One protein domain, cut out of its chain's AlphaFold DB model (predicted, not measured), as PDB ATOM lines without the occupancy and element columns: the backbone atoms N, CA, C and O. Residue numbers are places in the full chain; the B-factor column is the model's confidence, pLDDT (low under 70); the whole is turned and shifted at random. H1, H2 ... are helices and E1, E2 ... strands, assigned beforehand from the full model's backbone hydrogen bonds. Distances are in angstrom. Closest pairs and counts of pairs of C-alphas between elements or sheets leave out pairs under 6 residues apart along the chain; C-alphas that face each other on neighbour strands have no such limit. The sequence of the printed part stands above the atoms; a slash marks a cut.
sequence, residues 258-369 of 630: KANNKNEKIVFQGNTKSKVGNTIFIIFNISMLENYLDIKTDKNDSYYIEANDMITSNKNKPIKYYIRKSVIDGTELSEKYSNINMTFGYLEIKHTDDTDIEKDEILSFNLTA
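Overview. This is residues 258 to 369 of the 630 residues of an uncharacterized protein of Brachyspira hampsonii (UniProt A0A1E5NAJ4). Two twisted antiparallel sheets make this domain: a sheet of four strands, E1, E2, E7 and E4, and a sheet of three, built on the long hairpin of E5 and E6, which has one end near E4 and reaches away from the four-stranded sheet at its other end. E3 lies along the E6 side of that hairpin, the tiny helix H1 only grazes the same sheet, and the long stretch of residues 290 to 310 runs past the E5 side, tied to E5 by two short pairings. The printed part has 112 residues with one named helix and seven named strands, in the order E1 E2 E3 H1 E4 E5 E6 E7 along the chain; the sheets have the orders E1 - E2 - E7 - E4 and E3 - E6 - E5. The class is mostly strand, though under half of the residues are in named elements. The whole is compact, with a radius of gyration of the C-alphas of 15.1 A and spans of 44 by 34 by 25 A.

Arrangement. In the four-stranded sheet, E2, residues 265 to 273, and E7, residues 362 to 368, are the inner strands. They are antiparallel neighbours at 170 degrees between their directions, with N 268 and O 367 within hydrogen-bond range at 2.8 A and N 363 and O 272 at 2.9 A. The edge strand E1, residues 258 to 262, forms a hairpin with E2, with N 260 and O 267 at 2.8 A. The other edge strand, E4, residues 311 to 313, is antiparallel to E7, with N 364 and O 312 at 2.8 A. This sheet is only just strongly twisted, its C-alphas lying up to 4.3 A off the best plane. E5, residues 319 to 329, comes nearest to E4 where the C-alphas of Ile 311 and Ile 319, the closest of the two strands, are 6.6 A apart. E5 and E6, residues 341 to 351, form a hairpin at 162 degrees; N 320 and O 350 are 2.8 A apart, and N 342 and O 328 are also 2.8 A apart. E5 bends by 51 degrees at residue 325. On the other side of E6 is the edge strand E3, residues 280 to 282, antiparallel to E6 at 141 degrees, with N 347 and O 282 at 3.4 A. The sheet of E3, E6 and E5 is strongly twisted, up to 4.8 A off its best plane. H1, residues 286 to 289, only grazes this sheet; its closest C-alpha pair with E6 is Ile 286 and Gly 345, 5.2 A apart. H1 is too short for an O i to N i+4 pair, and its one O i to N i+3 pair is within range. Residues 295 to 296 pair with 323 to 324 of E5, parallel, and residues 305 to 306 pair with 320 to 321 of E5, antiparallel. Among the pairs that are apart are E2 and E6, E3 and E7, and E5 and E7.

Along the chain. E1 begins at C-alpha 258, (-12.417, 46.143, -27.170), and is 12.0 A long. E2 measures 25.5 A and E7 18.8 A, with C-alpha 368 at (-22.832, 50.519, -29.983). E5 measures 30.6 A and ends at C-alpha 329, (-24.209, 19.814, -23.164); E6 measures 31.0 A. E3, H1 and E4 are short, at 6.5 A, 5.2 A and 6.9 A.

Size, cuts and confidence. The two C-alphas farthest apart, those of Asn 263 and Lys 336, are 48.0 A apart. The printed part has no cut. The links from H1 to E4, 21 residues, and from E5 to E6, 11 residues, are long. The mean pLDDT of the printed part is 77.0; residues 258 to 266 and 275 to 292 are under 70.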
ATOM      1  N   LYS A 258     -12.516  45.435 -28.445       66.81
ATOM      2  CA  LYS A 258     -12.417  46.143 -27.170       66.81
ATOM      3  C   LYS A 258     -13.657  46.996 -26.937       66.81
ATOM      4  O   LYS A 258     -14.117  47.685 -27.845       66.81
ATOM      5  N   ALA A 259     -14.176  46.981 -25.715       66.38
ATOM      6  CA  ALA A 259     -15.177  47.948 -25.289       66.38
ATOM      7  C   ALA A 259     -14.502  49.302 -25.011       66.38
ATOM      8  O   ALA A 259     -13.563  49.384 -24.220       66.38
ATOM      9  N   ASN A 260     -14.989  50.357 -25.657       65.75
ATOM     10  CA  ASN A 260     -14.544  51.735 -25.487       65.75
ATOM     11  C   ASN A 260     -15.735  52.639 -25.155       65.75
ATOM     12  O   ASN A 260     -16.871  52.344 -25.525       65.75
ATOM     13  N   ASN A 261     -15.467  53.777 -24.519       60.09
ATOM     14  CA  ASN A 261     -16.439  54.859 -24.418       60.09
ATOM     15  C   ASN A 261     -16.353  55.745 -25.661       60.09
ATOM     16  O   ASN A 261     -15.281  56.262 -25.983       60.09
ATOM     17  N   LYS A 262     -17.481  55.963 -26.331       64.50
ATOM     18  CA  LYS A 262     -17.614  56.983 -27.368       64.50
ATOM     19  C   LYS A 262     -18.888  57.772 -27.120       64.50
ATOM     20  O   LYS A 262     -19.982  57.235 -27.270       64.50
ATOM     21  N   ASN A 263     -18.739  59.055 -26.793       64.38
ATOM     22  CA  ASN A 263     -19.855  59.959 -26.502       64.38
ATOM     23  C   ASN A 263     -20.828  59.371 -25.464       64.38
ATOM     24  O   ASN A 263     -22.025  59.291 -25.725       64.38
ATOM     25  N   GLU A 264     -20.294  58.912 -24.326       57.34
ATOM     26  CA  GLU A 264     -21.066  58.384 -23.185       57.34
ATOM     27  C   GLU A 264     -21.780  57.053 -23.465       57.34
ATOM     28  O   GLU A 264     -22.602  56.596 -22.676       57.34
ATOM     29  N   LYS A 265     -21.433  56.386 -24.571       63.03
ATOM     30  CA  LYS A 265     -21.949  55.064 -24.928       63.03
ATOM     31  C   LYS A 265     -20.833  54.041 -25.000       63.03
ATOM     32  O   LYS A 265     -19.730  54.334 -25.466       63.03
ATOM     33  N   ILE A 266     -21.156  52.812 -24.608       67.94
ATOM     34  CA  ILE A 266     -20.275  51.663 -24.809       67.94
ATOM     35  C   ILE A 266     -20.280  51.303 -26.286       67.94
ATOM     36  O   ILE A 266     -21.331  51.050 -26.876       67.94
ATOM     37  N   VAL A 267     -19.089  51.269 -26.871       73.44
ATOM     38  CA  VAL A 267     -18.866  50.870 -28.253       73.44
ATOM     39  C   VAL A 267     -17.812  49.773 -28.300       73.44
ATOM     40  O   VAL A 267     -16.678  49.967 -27.875       73.44
ATOM     41  N   PHE A 268     -18.180  48.623 -28.851       75.50
ATOM     42  CA  PHE A 268     -17.286  47.505 -29.115       75.50
ATOM     43  C   PHE A 268     -16.567  47.748 -30.446       75.50
ATOM     44  O   PHE A 268     -17.182  47.735 -31.517       75.50
ATOM     45  N   GLN A 269     -15.264  48.015 -30.369       76.19
ATOM     46  CA  GLN A 269     -14.418  48.383 -31.498       76.19
ATOM     47  C   GLN A 269     -13.324  47.356 -31.739       76.19
ATOM     48  O   GLN A 269     -12.686  46.880 -30.808       76.19
ATOM     49  N   GLY A 270     -13.067  47.042 -33.001       76.50
ATOM     50  CA  GLY A 270     -12.063  46.055 -33.370       76.50
ATOM     51  C   GLY A 270     -12.150  45.698 -34.839       76.50
ATOM     52  O   GLY A 270     -12.880  46.324 -35.606       76.50
ATOM     53  N   ASN A 271     -11.428  44.665 -35.237       75.31
ATOM     54  CA  ASN A 271     -11.644  44.025 -36.526       75.31
ATOM     55  C   ASN A 271     -11.656  42.509 -36.349       75.31
ATOM     56  O   ASN A 271     -11.376  42.022 -35.264       75.31
ATOM     57  N   THR A 272     -12.037  41.769 -37.382       75.31
ATOM     58  CA  THR A 272     -11.805  40.326 -37.492       75.31
ATOM     59  C   THR A 272     -11.603  39.954 -38.948       75.31
ATOM     60  O   THR A 272     -12.087  40.654 -39.841       75.31
ATOM     61  N   LYS A 273     -10.875  38.862 -39.186       75.88
ATOM     62  CA  LYS A 273     -10.612  38.339 -40.523       75.88
ATOM     63  C   LYS A 273     -11.041  36.877 -40.615       75.88
ATOM     64  O   LYS A 273     -10.428  36.012 -39.981       75.88
ATOM     65  N   SER A 274     -12.026  36.616 -41.470       72.88
ATOM     66  CA  SER A 274     -12.476  35.261 -41.816       72.88
ATOM     67  C   SER A 274     -11.389  34.526 -42.608       72.88
ATOM     68  O   SER A 274     -10.849  35.079 -43.563       72.88
ATOM     69  N   LYS A 275     -11.031  33.285 -42.257       67.25
ATOM     70  CA  LYS A 275     -10.023  32.488 -42.999       67.25
ATOM     71  C   LYS A 275     -10.607  31.428 -43.925       67.25
ATOM     72  O   LYS A 275      -9.916  30.972 -44.838       67.25
ATOM     73  N   VAL A 276     -11.838  31.003 -43.674       63.78
ATOM     74  CA  VAL A 276     -12.467  29.867 -44.371       63.78
ATOM     75  C   VAL A 276     -13.712  30.267 -45.151       63.78
ATOM     76  O   VAL A 276     -14.015  29.603 -46.135       63.78
ATOM     77  N   GLY A 277     -14.340  31.390 -44.795       58.47
ATOM     78  CA  GLY A 277     -15.564  31.873 -45.421       58.47
ATOM     79  C   GLY A 277     -16.795  31.121 -44.918       58.47
ATOM     80  O   GLY A 277     -17.151  30.108 -45.500       58.47
ATOM     81  N   ASN A 278     -17.385  31.581 -43.813       62.97
ATOM     82  CA  ASN A 278     -18.566  31.021 -43.151       62.97
ATOM     83  C   ASN A 278     -19.206  32.108 -42.268       62.97
ATOM     84  O   ASN A 278     -18.586  33.139 -41.993       62.97
ATOM     85  N   THR A 279     -20.414  31.854 -41.761       57.12
ATOM     86  CA  THR A 279     -20.984  32.603 -40.632       57.12
ATOM     87  C   THR A 279     -19.974  32.653 -39.477       57.12
ATOM     88  O   THR A 279     -19.517  31.615 -38.994       57.12
ATOM     89  N   ILE A 280     -19.615  33.861 -39.036       57.47
ATOM     90  CA  ILE A 280     -18.671  34.050 -37.929       57.47
ATOM     91  C   ILE A 280     -19.405  33.807 -36.610       57.47
ATOM     92  O   ILE A 280     -20.477  34.369 -36.385       57.47
ATOM     93  N   PHE A 281     -18.799  32.997 -35.737       57.78
ATOM     94  CA  PHE A 281     -19.230  32.800 -34.357       57.78
ATOM     95  C   PHE A 281     -18.184  33.369 -33.412       57.78
ATOM     96  O   PHE A 281     -17.015  32.981 -33.442       57.78
ATOM     97  N   ILE A 282     -18.616  34.287 -32.561       57.72
ATOM     98  CA  ILE A 282     -17.743  34.935 -31.592       57.72
ATOM     99  C   ILE A 282     -18.128  34.500 -30.179       57.72
ATOM    100  O   ILE A 282     -19.253  34.780 -29.772       57.72
ATOM    101  N   ILE A 283     -17.193  33.877 -29.446       56.59
ATOM    102  CA  ILE A 283     -17.382  33.415 -28.064       56.59
ATOM    103  C   ILE A 283     -16.914  34.506 -27.092       56.59
ATOM    104  O   ILE A 283     -15.774  34.967 -27.139       56.59
ATOM    105  N   PHE A 284     -17.792  34.924 -26.187       60.53
ATOM    106  CA  PHE A 284     -17.494  35.900 -25.136       60.53
ATOM    107  C   PHE A 284     -18.154  35.503 -23.815       60.53
ATOM    108  O   PHE A 284     -19.058  34.664 -23.787       60.53
ATOM    109  N   ASN A 285     -17.729  36.143 -22.722       55.88
ATOM    110  CA  ASN A 285     -18.408  36.035 -21.434       55.88
ATOM    111  C   ASN A 285     -19.811  36.646 -21.523       55.88
ATOM    112  O   ASN A 285     -19.979  37.866 -21.470       55.88
ATOM    113  N   ILE A 286     -20.821  35.788 -21.672       57.38
ATOM    114  CA  ILE A 286     -22.208  36.215 -21.833       57.38
ATOM    115  C   ILE A 286     -22.732  36.942 -20.592       57.38
ATOM    116  O   ILE A 286     -23.454  37.922 -20.733       57.38
ATOM    117  N   SER A 287     -22.314  36.527 -19.392       56.28
ATOM    118  CA  SER A 287     -22.881  37.000 -18.124       56.28
ATOM    119  C   SER A 287     -22.708  38.502 -17.914       56.28
ATOM    120  O   SER A 287     -23.591  39.144 -17.364       56.28
ATOM    121  N   MET A 288     -21.608  39.091 -18.390       57.00
ATOM    122  CA  MET A 288     -21.429  40.546 -18.311       57.00
ATOM    123  C   MET A 288     -22.052  41.291 -19.486       57.00
ATOM    124  O   MET A 288     -22.518  42.416 -19.323       57.00
ATOM    125  N   LEU A 289     -22.035  40.697 -20.684       64.81
ATOM    126  CA  LEU A 289     -22.574  41.354 -21.873       64.81
ATOM    127  C   LEU A 289     -24.103  41.393 -21.871       64.81
ATOM    128  O   LEU A 289     -24.667  42.264 -22.527       64.81
ATOM    129  N   GLU A 290     -24.773  40.535 -21.097       65.38
ATOM    130  CA  GLU A 290     -26.223  40.590 -20.871       65.38
ATOM    131  C   GLU A 290     -26.686  41.961 -20.349       65.38
ATOM    132  O   GLU A 290     -27.803  42.373 -20.663       65.38
ATOM    133  N   ASN A 291     -25.830  42.706 -19.641       59.25
ATOM    134  CA  ASN A 291     -26.149  44.055 -19.169       59.25
ATOM    135  C   ASN A 291     -26.123  45.105 -20.292       59.25
ATOM    136  O   ASN A 291     -26.867  46.076 -20.234       59.25
ATOM    137  N   TYR A 292     -25.323  44.902 -21.342       65.25
ATOM    138  CA  TYR A 292     -25.042  45.919 -22.369       65.25
ATOM    139  C   TYR A 292     -25.653  45.600 -23.738       65.25
ATOM    140  O   TYR A 292     -25.920  46.489 -24.550       65.25
ATOM    141  N   LEU A 293     -25.877  44.322 -24.017       73.12
ATOM    142  CA  LEU A 293     -26.322  43.821 -25.308       73.12
ATOM    143  C   LEU A 293     -27.682  43.140 -25.165       73.12
ATOM    144  O   LEU A 293     -28.011  42.540 -24.137       73.12
ATOM    145  N   ASP A 294     -28.499  43.249 -26.206       75.56
ATOM    146  CA  ASP A 294     -29.750  42.513 -26.312       75.56
ATOM    147  C   ASP A 294     -29.450  41.083 -26.766       75.56
ATOM    148  O   ASP A 294     -29.330  40.780 -27.953       75.56
ATOM    149  N   ILE A 295     -29.255  40.214 -25.777       77.38
ATOM    150  CA  ILE A 295     -28.883  38.818 -25.971       77.38
ATOM    151  C   ILE A 295     -30.144  37.959 -26.040       77.38
ATOM    152  O   ILE A 295     -30.932  37.910 -25.096       77.38
ATOM    153  N   LYS A 296     -30.317  37.252 -27.156       83.62
ATOM    154  CA  LYS A 296     -31.414  36.298 -27.374       83.62
ATOM    155  C   LYS A 296     -31.053  34.913 -26.852       83.62
ATOM    156  O   LYS A 296     -29.885  34.555 -26.805       83.62
ATOM    157  N   THR A 297     -32.038  34.117 -26.462       81.06
ATOM    158  CA  THR A 297     -31.814  32.760 -25.922       81.06
ATOM    159  C   THR A 297     -32.149  31.652 -26.918       81.06
ATOM    160  O   THR A 297     -31.922  30.478 -26.641       81.06
ATOM    161  N   ASP A 298     -32.688  32.016 -28.076       80.25
ATOM    162  CA  ASP A 298     -33.096  31.125 -29.151       80.25
ATOM    163  C   ASP A 298     -32.615  31.648 -30.514       80.25
ATOM    164  O   ASP A 298     -32.264  32.820 -30.685       80.25
ATOM    165  N   LYS A 299     -32.546  30.742 -31.493       80.88
ATOM    166  CA  LYS A 299     -32.151  31.063 -32.866       80.88
ATOM    167  C   LYS A 299     -33.391  31.396 -33.687       80.88
ATOM    168  O   LYS A 299     -34.229  30.526 -33.914       80.88
ATOM    169  N   ASN A 300     -33.464  32.627 -34.184       82.00
ATOM    170  CA  ASN A 300     -34.554  33.081 -35.036       82.00
ATOM    171  C   ASN A 300     -34.045  34.149 -36.008       82.00
ATOM    172  O   ASN A 300     -33.479  35.156 -35.584       82.00
ATOM    173  N   ASP A 301     -34.282  33.952 -37.305       81.31
ATOM    174  CA  ASP A 301     -33.810  34.882 -38.336       81.31
ATOM    175  C   ASP A 301     -34.449  36.281 -38.214       81.31
ATOM    176  O   ASP A 301     -33.882  37.267 -38.679       81.31
ATOM    177  N   SER A 302     -35.589  36.404 -37.526       84.62
ATOM    178  CA  SER A 302     -36.203  37.708 -37.227       84.62
ATOM    179  C   SER A 302     -35.432  38.554 -36.205       84.62
ATOM    180  O   SER A 302     -35.732  39.736 -36.056       84.62
ATOM    181  N   TYR A 303     -34.442  37.985 -35.507       86.88
ATOM    182  CA  TYR A 303     -33.610  38.721 -34.549       86.88
ATOM    183  C   TYR A 303     -32.422  39.434 -35.184       86.88
ATOM    184  O   TYR A 303     -31.788  40.251 -34.515       86.88
ATOM    185  N   TYR A 304     -32.126  39.154 -36.455       87.56
ATOM    186  CA  TYR A 304     -31.101  39.889 -37.176       87.56
ATOM    187  C   TYR A 304     -31.485  41.352 -37.332       87.56
ATOM    188  O   TYR A 304     -32.584  41.695 -37.766       87.56
ATOM    189  N   ILE A 305     -30.517  42.210 -37.049       87.81
ATOM    190  CA  ILE A 305     -30.596  43.640 -37.297       87.81
ATOM    191  C   ILE A 305     -29.518  44.037 -38.293       87.81
ATOM    192  O   ILE A 305     -28.403  43.508 -38.277       87.81
ATOM    193  N   GLU A 306     -29.851  44.967 -39.181       89.75
ATOM    194  CA  GLU A 306     -28.865  45.538 -40.089       89.75
ATOM    195  C   GLU A 306     -27.793  46.277 -39.289       89.75
ATOM    196  O   GLU A 306     -28.078  47.124 -38.435       89.75
ATOM    197  N   ALA A 307     -26.536  45.947 -39.569       85.81
ATOM    198  CA  ALA A 307     -25.398  46.532 -38.889       85.81
ATOM    199  C   ALA A 307     -25.187  47.996 -39.270       85.81
ATOM    200  O   ALA A 307     -24.663  48.755 -38.457       85.81
ATOM    201  N   ASN A 308     -25.606  48.404 -40.473       84.31
ATOM    202  CA  ASN A 308     -25.307  49.726 -41.019       84.31
ATOM    203  C   ASN A 308     -23.800  50.029 -40.867       84.31
ATOM    204  O   ASN A 308     -22.963  49.196 -41.211       84.31
ATOM    205  N   ASP A 309     -23.448  51.171 -40.273       82.25
ATOM    206  CA  ASP A 309     -22.058  51.589 -40.053       82.25
ATOM    207  C   ASP A 309     -21.417  50.977 -38.788       82.25
ATOM    208  O   ASP A 309     -20.269  51.276 -38.452       82.25
ATOM    209  N   MET A 310     -22.152  50.147 -38.039       85.06
ATOM    210  CA  MET A 310     -21.663  49.535 -36.797       85.06
ATOM    211  C   MET A 310     -20.788  48.307 -37.045       85.06
ATOM    212  O   MET A 310     -19.912  48.017 -36.231       85.06
ATOM    213  N   ILE A 311     -21.013  47.582 -38.142       85.94
ATOM    214  CA  ILE A 311     -20.142  46.493 -38.594       85.94
ATOM    215  C   ILE A 311     -20.003  46.626 -40.104       85.94
ATOM    216  O   ILE A 311     -20.968  46.433 -40.838       85.94
ATOM    217  N   THR A 312     -18.801  46.952 -40.566       86.56
ATOM    218  CA  THR A 312     -18.535  47.198 -41.987       86.56
ATOM    219  C   THR A 312     -17.606  46.143 -42.557       86.56
ATOM    220  O   THR A 312     -16.626  45.765 -41.914       86.56
ATOM    221  N   SER A 313     -17.863  45.734 -43.793       86.44
ATOM    222  CA  SER A 313     -17.030  44.794 -44.536       86.44
ATOM    223  C   SER A 313     -16.116  45.509 -45.533       86.44
ATOM    224  O   SER A 313     -16.556  46.408 -46.250       86.44
ATOM    225  N   ASN A 314     -14.869  45.049 -45.672       86.94
ATOM    226  CA  ASN A 314     -13.976  45.495 -46.751       86.94
ATOM    227  C   ASN A 314     -14.434  45.061 -48.162       86.94
ATOM    228  O   ASN A 314     -13.852  45.502 -49.153       86.94
ATOM    229  N   LYS A 315     -15.458  44.206 -48.268       85.00
ATOM    230  CA  LYS A 315     -16.125  43.839 -49.527       85.00
ATOM    231  C   LYS A 315     -17.277  44.777 -49.890       85.00
ATOM    232  O   LYS A 315     -17.878  44.590 -50.944       85.00
ATOM    233  N   ASN A 316     -17.574  45.782 -49.058       76.75
ATOM    234  CA  ASN A 316     -18.676  46.738 -49.234       76.75
ATOM    235  C   ASN A 316     -20.064  46.083 -49.372       76.75
ATOM    236  O   ASN A 316     -20.982  46.687 -49.928       76.75
ATOM    237  N   LYS A 317     -20.227  44.853 -48.876       86.56
ATOM    238  CA  LYS A 317     -21.535  44.214 -48.748       86.56
ATOM    239  C   LYS A 317     -22.167  44.612 -47.405       86.56
ATOM    240  O   LYS A 317     -21.441  44.663 -46.407       86.56
ATOM    241  N   PRO A 318     -23.474  44.928 -47.359       89.44
ATOM    242  CA  PRO A 318     -24.136  45.271 -46.106       89.44
ATOM    243  C   PRO A 318     -24.209  44.059 -45.174       89.44
ATOM    244  O   PRO A 318     -24.467  42.940 -45.613       89.44
ATOM    245  N   ILE A 319     -24.016  44.299 -43.880       90.31
ATOM    246  CA  ILE A 319     -23.952  43.265 -42.846       90.31
ATOM    247  C   ILE A 319     -25.219  43.292 -41.995       90.31
ATOM    248  O   ILE A 319     -25.764  44.360 -41.712       90.31
ATOM    249  N   LYS A 320     -25.658  42.122 -41.533       90.06
ATOM    250  CA  LYS A 320     -26.615  41.966 -40.435       90.06
ATOM    251  C   LYS A 320     -26.027  41.094 -39.336       90.06
ATOM    252  O   LYS A 320     -25.217  40.205 -39.599       90.06
ATOM    253  N   TYR A 321     -26.440  41.353 -38.103       86.69
ATOM    254  CA  TYR A 321     -25.978  40.604 -36.943       86.69
ATOM    255  C   TYR A 321     -27.094  40.390 -35.929       86.69
ATOM    256  O   TYR A 321     -28.079  41.125 -35.912       86.69
ATOM    257  N   TYR A 322     -26.913  39.411 -35.053       84.62
ATOM    258  CA  TYR A 322     -27.614  39.353 -33.776       84.62
ATOM    259  C   TYR A 322     -26.755  38.634 -32.742       84.62
ATOM    260  O   TYR A 322     -25.772  37.965 -33.075       84.62
ATOM    261  N   ILE A 323     -27.117  38.807 -31.475       80.31
ATOM    262  CA  ILE A 323     -26.379  38.250 -30.351       80.31
ATOM    263  C   ILE A 323     -27.263  37.228 -29.653       80.31
ATOM    264  O   ILE A 323     -28.401  37.534 -29.298       80.31
ATOM    265  N   ARG A 324     -26.745  36.018 -29.438       79.44
ATOM    266  CA  ARG A 324     -27.469  34.968 -28.719       79.44
ATOM    267  C   ARG A 324     -26.622  34.234 -27.693       79.44
ATOM    268  O   ARG A 324     -25.407  34.149 -27.817       79.44
ATOM    269  N   LYS A 325     -27.302  33.655 -26.717       81.12
ATOM    270  CA  LYS A 325     -26.810  32.697 -25.736       81.12
ATOM    271  C   LYS A 325     -27.326  31.314 -26.104       81.12
ATOM    272  O   LYS A 325     -28.501  31.174 -26.429       81.12
ATOM    273  N   SER A 326     -26.477  30.299 -26.020       78.62
ATOM    274  CA  SER A 326     -26.904  28.898 -26.023       78.62
ATOM    275  C   SER A 326     -26.265  28.192 -24.848       78.62
ATOM    276  O   SER A 326     -25.081  28.379 -24.585       78.62
ATOM    277  N   VAL A 327     -27.045  27.360 -24.176       83.56
ATOM    278  CA  VAL A 327     -26.521  26.382 -23.227       83.56
ATOM    279  C   VAL A 327     -26.571  25.046 -23.941       83.56
ATOM    280  O   VAL A 327     -27.643  24.629 -24.380       83.56
ATOM    281  N   ILE A 328     -25.412  24.429 -24.127       80.69
ATOM    282  CA  ILE A 328     -25.308  23.089 -24.702       80.69
ATOM    283  C   ILE A 328     -24.637  22.149 -23.715       80.69
ATOM    284  O   ILE A 328     -23.967  22.579 -22.776       80.69
ATOM    285  N   ASP A 329     -24.846  20.863 -23.936       83.94
ATOM    286  CA  ASP A 329     -24.209  19.814 -23.164       83.94
ATOM    287  C   ASP A 329     -22.737  19.643 -23.584       83.94
ATOM    288  O   ASP A 329     -22.399  19.706 -24.768       83.94
ATOM    289  N   GLY A 330     -21.859  19.412 -22.605       80.12
ATOM    290  CA  GLY A 330     -20.420  19.214 -22.778       80.12
ATOM    291  C   GLY A 330     -20.025  18.037 -23.674       80.12
ATOM    292  O   GLY A 330     -18.864  17.951 -24.081       80.12
ATOM    293  N   THR A 331     -20.966  17.158 -24.036       83.00
ATOM    294  CA  THR A 331     -20.765  16.051 -24.987       83.00
ATOM    295  C   THR A 331     -20.153  16.469 -26.317       83.00
ATOM    296  O   THR A 331     -19.446  15.658 -26.913       83.00
ATOM    297  N   GLU A 332     -20.352  17.713 -26.767       74.31
ATOM    298  CA  GLU A 332     -19.712  18.211 -27.994       74.31
ATOM    299  C   GLU A 332     -18.175  18.253 -27.906       74.31
ATOM    300  O   GLU A 332     -17.502  18.167 -28.933       74.31
ATOM    301  N   LEU A 333     -17.606  18.332 -26.697       76.00
ATOM    302  CA  LEU A 333     -16.165  18.189 -26.472       76.00
ATOM    303  C   LEU A 333     -15.761  16.719 -26.356       76.00
ATOM    304  O   LEU A 333     -14.804  16.264 -26.981       76.00
ATOM    305  N   SER A 334     -16.468  15.981 -25.503       82.12
ATOM    306  CA  SER A 334     -16.281  14.550 -25.267       82.12
ATOM    307  C   SER A 334     -17.452  14.024 -24.442       82.12
ATOM    308  O   SER A 334     -17.920  14.719 -23.542       82.12
ATOM    309  N   GLU A 335     -17.857  12.767 -24.647       86.00
ATOM    310  CA  GLU A 335     -18.908  12.103 -23.850       86.00
ATOM    311  C   GLU A 335     -18.662  12.170 -22.327       86.00
ATOM    312  O   GLU A 335     -19.600  12.146 -21.531       86.00
ATOM    313  N   LYS A 336     -17.399  12.324 -21.911       86.31
ATOM    314  CA  LYS A 336     -16.983  12.450 -20.505       86.31
ATOM    315  C   LYS A 336     -17.466  13.723 -19.822       86.31
ATOM    316  O   LYS A 336     -17.540  13.743 -18.597       86.31
ATOM    317  N   TYR A 337     -17.748  14.760 -20.605       85.69
ATOM    318  CA  TYR A 337     -18.298  16.035 -20.154       85.69
ATOM    319  C   TYR A 337     -19.831  16.073 -20.284       85.69
ATOM    320  O   TYR A 337     -20.418  17.152 -20.246       85.69
ATOM    321  N   SER A 338     -20.491  14.921 -20.449       87.38
ATOM    322  CA  SER A 338     -21.956  14.865 -20.426       87.38
ATOM    323  C   SER A 338     -22.525  15.465 -19.138       87.38
ATOM    324  O   SER A 338     -21.921  15.411 -18.072       87.38
ATOM    325  N   ASN A 339     -23.691  16.091 -19.239       83.50
ATOM    326  CA  ASN A 339     -24.380  16.808 -18.165       83.50
ATOM    327  C   ASN A 339     -23.625  18.019 -17.585       83.50
ATOM    328  O   ASN A 339     -24.099  18.627 -16.622       83.50
ATOM    329  N   ILE A 340     -22.478  18.405 -18.157       85.62
ATOM    330  CA  ILE A 340     -21.835  19.686 -17.863       85.62
ATOM    331  C   ILE A 340     -22.325  20.717 -18.867       85.62
ATOM    332  O   ILE A 340     -22.174  20.554 -20.076       85.62
ATOM    333  N   ASN A 341     -22.884  21.806 -18.353       83.38
ATOM    334  CA  ASN A 341     -23.308  22.918 -19.187       83.38
ATOM    335  C   ASN A 341     -22.096  23.634 -19.789       83.38
ATOM    336  O   ASN A 341     -21.134  23.959 -19.094       83.38
ATOM    337  N   MET A 342     -22.188  23.949 -21.074       79.19
ATOM    338  CA  MET A 342     -21.325  24.911 -21.740       79.19
ATOM    339  C   MET A 342     -22.179  26.082 -22.217       79.19
ATOM    340  O   MET A 342     -22.971  25.954 -23.158       79.19
ATOM    341  N   THR A 343     -22.037  27.229 -21.556       79.31
ATOM    342  CA  THR A 343     -22.790  28.434 -21.910       79.31
ATOM    343  C   THR A 343     -22.013  29.280 -22.912       79.31
ATOM    344  O   THR A 343     -21.099  30.021 -22.556       79.31
ATOM    345  N   PHE A 344     -22.416  29.230 -24.179       73.50
ATOM    346  CA  PHE A 344     -21.816  30.019 -25.251       73.50
ATOM    347  C   PHE A 344     -22.593  31.307 -25.511       73.50
ATOM    348  O   PHE A 344     -23.811  31.287 -25.702       73.50
ATOM    349  N   GLY A 345     -21.867  32.419 -25.609       70.56
ATOM    350  CA  GLY A 345     -22.318  33.602 -26.335       70.56
ATOM    351  C   GLY A 345     -21.913  33.533 -27.798       70.56
ATOM    352  O   GLY A 345     -20.814  33.084 -28.099       70.56
ATOM    353  N   TYR A 346     -22.795  33.970 -28.691       72.06
ATOM    354  CA  TYR A 346     -22.556  34.072 -30.124       72.06
ATOM    355  C   TYR A 346     -22.904  35.481 -30.587       72.06
ATOM    356  O   TYR A 346     -24.031  35.931 -30.390       72.06
ATOM    357  N   LEU A 347     -21.967  36.145 -31.261       76.50
ATOM    358  CA  LEU A 347     -22.298  37.180 -32.241       76.50
ATOM    359  C   LEU A 347     -22.351  36.489 -33.603       76.50
ATOM    360  O   LEU A 347     -21.307  36.082 -34.106       76.50
ATOM    361  N   GLU A 348     -23.551  36.303 -34.149       80.56
ATOM    362  CA  GLU A 348     -23.750  35.702 -35.472       80.56
ATOM    363  C   GLU A 348     -23.812  36.827 -36.512       80.56
ATOM    364  O   GLU A 348     -24.604  37.760 -36.362       80.56
ATOM    365  N   ILE A 349     -22.958  36.764 -37.539       80.94
ATOM    366  CA  ILE A 349     -22.808  37.818 -38.556       80.94
ATOM    367  C   ILE A 349     -22.918  37.218 -39.959       80.94
ATOM    368  O   ILE A 349     -22.254  36.222 -40.255       80.94
ATOM    369  N   LYS A 350     -23.719  37.855 -40.822       85.69
ATOM    370  CA  LYS A 350     -23.905  37.500 -42.239       85.69
ATOM    371  C   LYS A 350     -24.067  38.748 -43.100       85.69
ATOM    372  O   LYS A 350     -24.327  39.836 -42.581       85.69
ATOM    373  N   HIS A 351     -23.990  38.581 -44.414       89.06
ATOM    374  CA  HIS A 351     -24.456  39.604 -45.343       89.06
ATOM    375  C   HIS A 351     -25.982  39.731 -45.284       89.06
ATOM    376  O   HIS A 351     -26.694  38.777 -44.958       89.06
ATOM    377  N   THR A 352     -26.512  40.921 -45.571       89.44
ATOM    378  CA  THR A 352     -27.968  41.155 -45.551       89.44
ATOM    379  C   THR A 352     -28.719  40.295 -46.566       89.44
ATOM    380  O   THR A 352     -29.871  39.945 -46.311       89.44
ATOM    381  N   ASP A 353     -28.045  39.886 -47.645       88.75
ATOM    382  CA  ASP A 353     -28.517  38.956 -48.680       88.75
ATOM    383  C   ASP A 353     -28.450  37.466 -48.279       88.75
ATOM    384  O   ASP A 353     -28.607  36.596 -49.135       88.75
ATOM    385  N   ASP A 354     -28.215  37.176 -46.995       84.94
ATOM    386  CA  ASP A 354     -28.080  35.834 -46.411       84.94
ATOM    387  C   ASP A 354     -26.846  35.041 -46.858       84.94
ATOM    388  O   ASP A 354     -26.696  33.875 -46.483       84.94
ATOM    389  N   THR A 355     -25.919  35.661 -47.593       85.94
ATOM    390  CA  THR A 355     -24.633  35.028 -47.895       85.94
ATOM    391  C   THR A 355     -23.689  35.057 -46.689       85.94
ATOM    392  O   THR A 355     -23.695  35.980 -45.867       85.94
ATOM    393  N   ASP A 356     -22.873  34.010 -46.563       82.62
ATOM    394  CA  ASP A 356     -21.840  33.923 -45.533       82.62
ATOM    395  C   ASP A 356     -20.741  34.973 -45.741       82.62
ATOM    396  O   ASP A 356     -20.478  35.421 -46.860       82.62
ATOM    397  N   ILE A 357     -20.044  35.309 -44.654       84.06
ATOM    398  CA  ILE A 357     -18.837  36.137 -44.715       84.06
ATOM    399  C   ILE A 357     -17.785  35.404 -45.542       84.06
ATOM    400  O   ILE A 357     -17.487  34.240 -45.283       84.06
ATOM    401  N   GLU A 358     -17.211  36.068 -46.540       83.38
ATOM    402  CA  GLU A 358     -16.290  35.440 -47.478       83.38
ATOM    403  C   GLU A 358     -14.937  35.137 -46.821       83.38
ATOM    404  O   GLU A 358     -14.533  35.713 -45.808       83.38
ATOM    405  N   LYS A 359     -14.180  34.226 -47.432       83.12
ATOM    406  CA  LYS A 359     -12.790  33.997 -47.046       83.12
ATOM    407  C   LYS A 359     -11.958  35.275 -47.228       83.12
ATOM    408  O   LYS A 359     -12.077  35.974 -48.233       83.12
ATOM    409  N   ASP A 360     -11.076  35.528 -46.264       78.94
ATOM    410  CA  ASP A 360     -10.200  36.697 -46.156       78.94
ATOM    411  C   ASP A 360     -10.938  38.046 -46.043       78.94
ATOM    412  O   ASP A 360     -10.298  39.101 -46.076       78.94
ATOM    413  N   GLU A 361     -12.263  38.027 -45.874       84.50
ATOM    414  CA  GLU A 361     -13.068  39.213 -45.607       84.50
ATOM    415  C   GLU A 361     -12.743  39.782 -44.222       84.50
ATOM    416  O   GLU A 361     -12.610  39.049 -43.237       84.50
ATOM    417  N   ILE A 362     -12.586  41.105 -44.174       83.25
ATOM    418  CA  ILE A 362     -12.276  41.852 -42.959       83.25
ATOM    419  C   ILE A 362     -13.536  42.589 -42.539       83.25
ATOM    420  O   ILE A 362     -14.012  43.467 -43.265       83.25
ATOM    421  N   LEU A 363     -14.028  42.270 -41.345       82.00
ATOM    422  CA  LEU A 363     -15.080  43.037 -40.697       82.00
ATOM    423  C   LEU A 363     -14.450  44.011 -39.709       82.00
ATOM    424  O   LEU A 363     -13.574  43.632 -38.932       82.00
ATOM    425  N   SER A 364     -14.898  45.261 -39.736       84.50
ATOM    426  CA  SER A 364     -14.538  46.289 -38.758       84.50
ATOM    427  C   SER A 364     -15.735  46.566 -37.862       84.50
ATOM    428  O   SER A 364     -16.836  46.783 -38.361       84.50
ATOM    429  N   PHE A 365     -15.514  46.558 -36.553       80.88
ATOM    430  CA  PHE A 365     -16.539  46.758 -35.538       80.88
ATOM    431  C   PHE A 365     -16.466  48.176 -34.981       80.88
ATOM    432  O   PHE A 365     -15.397  48.681 -34.640       80.88
ATOM    433  N   ASN A 366     -17.635  48.787 -34.859       82.25
ATOM    434  CA  ASN A 366     -17.923  50.012 -34.130       82.25
ATOM    435  C   ASN A 366     -19.338  49.885 -33.524       82.25
ATOM    436  O   ASN A 366     -20.198  50.755 -33.676       82.25
ATOM    437  N   LEU A 367     -19.583  48.734 -32.892       80.12
ATOM    438  CA  LEU A 367     -20.889  48.288 -32.420       80.12
ATOM    439  C   LEU A 367     -21.272  49.017 -31.135       80.12
ATOM    440  O   LEU A 367     -20.640  48.821 -30.104       80.12
ATOM    441  N   THR A 368     -22.317  49.839 -31.181       78.31
ATOM    442  CA  THR A 368     -22.832  50.519 -29.983       78.31
ATOM    443  C   THR A 368     -23.708  49.561 -29.175       78.31
ATOM    444  O   THR A 368     -24.542  48.861 -29.750       78.31
ATOM    445  N   ALA A 369     -23.525  49.528 -27.855       73.38
ATOM    446  CA  ALA A 369     -24.355  48.754 -26.938       73.38
ATOM    447  C   ALA A 369     -25.844  49.111 -27.099       73.38
ATOM    448  O   ALA A 369     -26.204  50.282 -27.224       73.38
TER     449      ALA A 369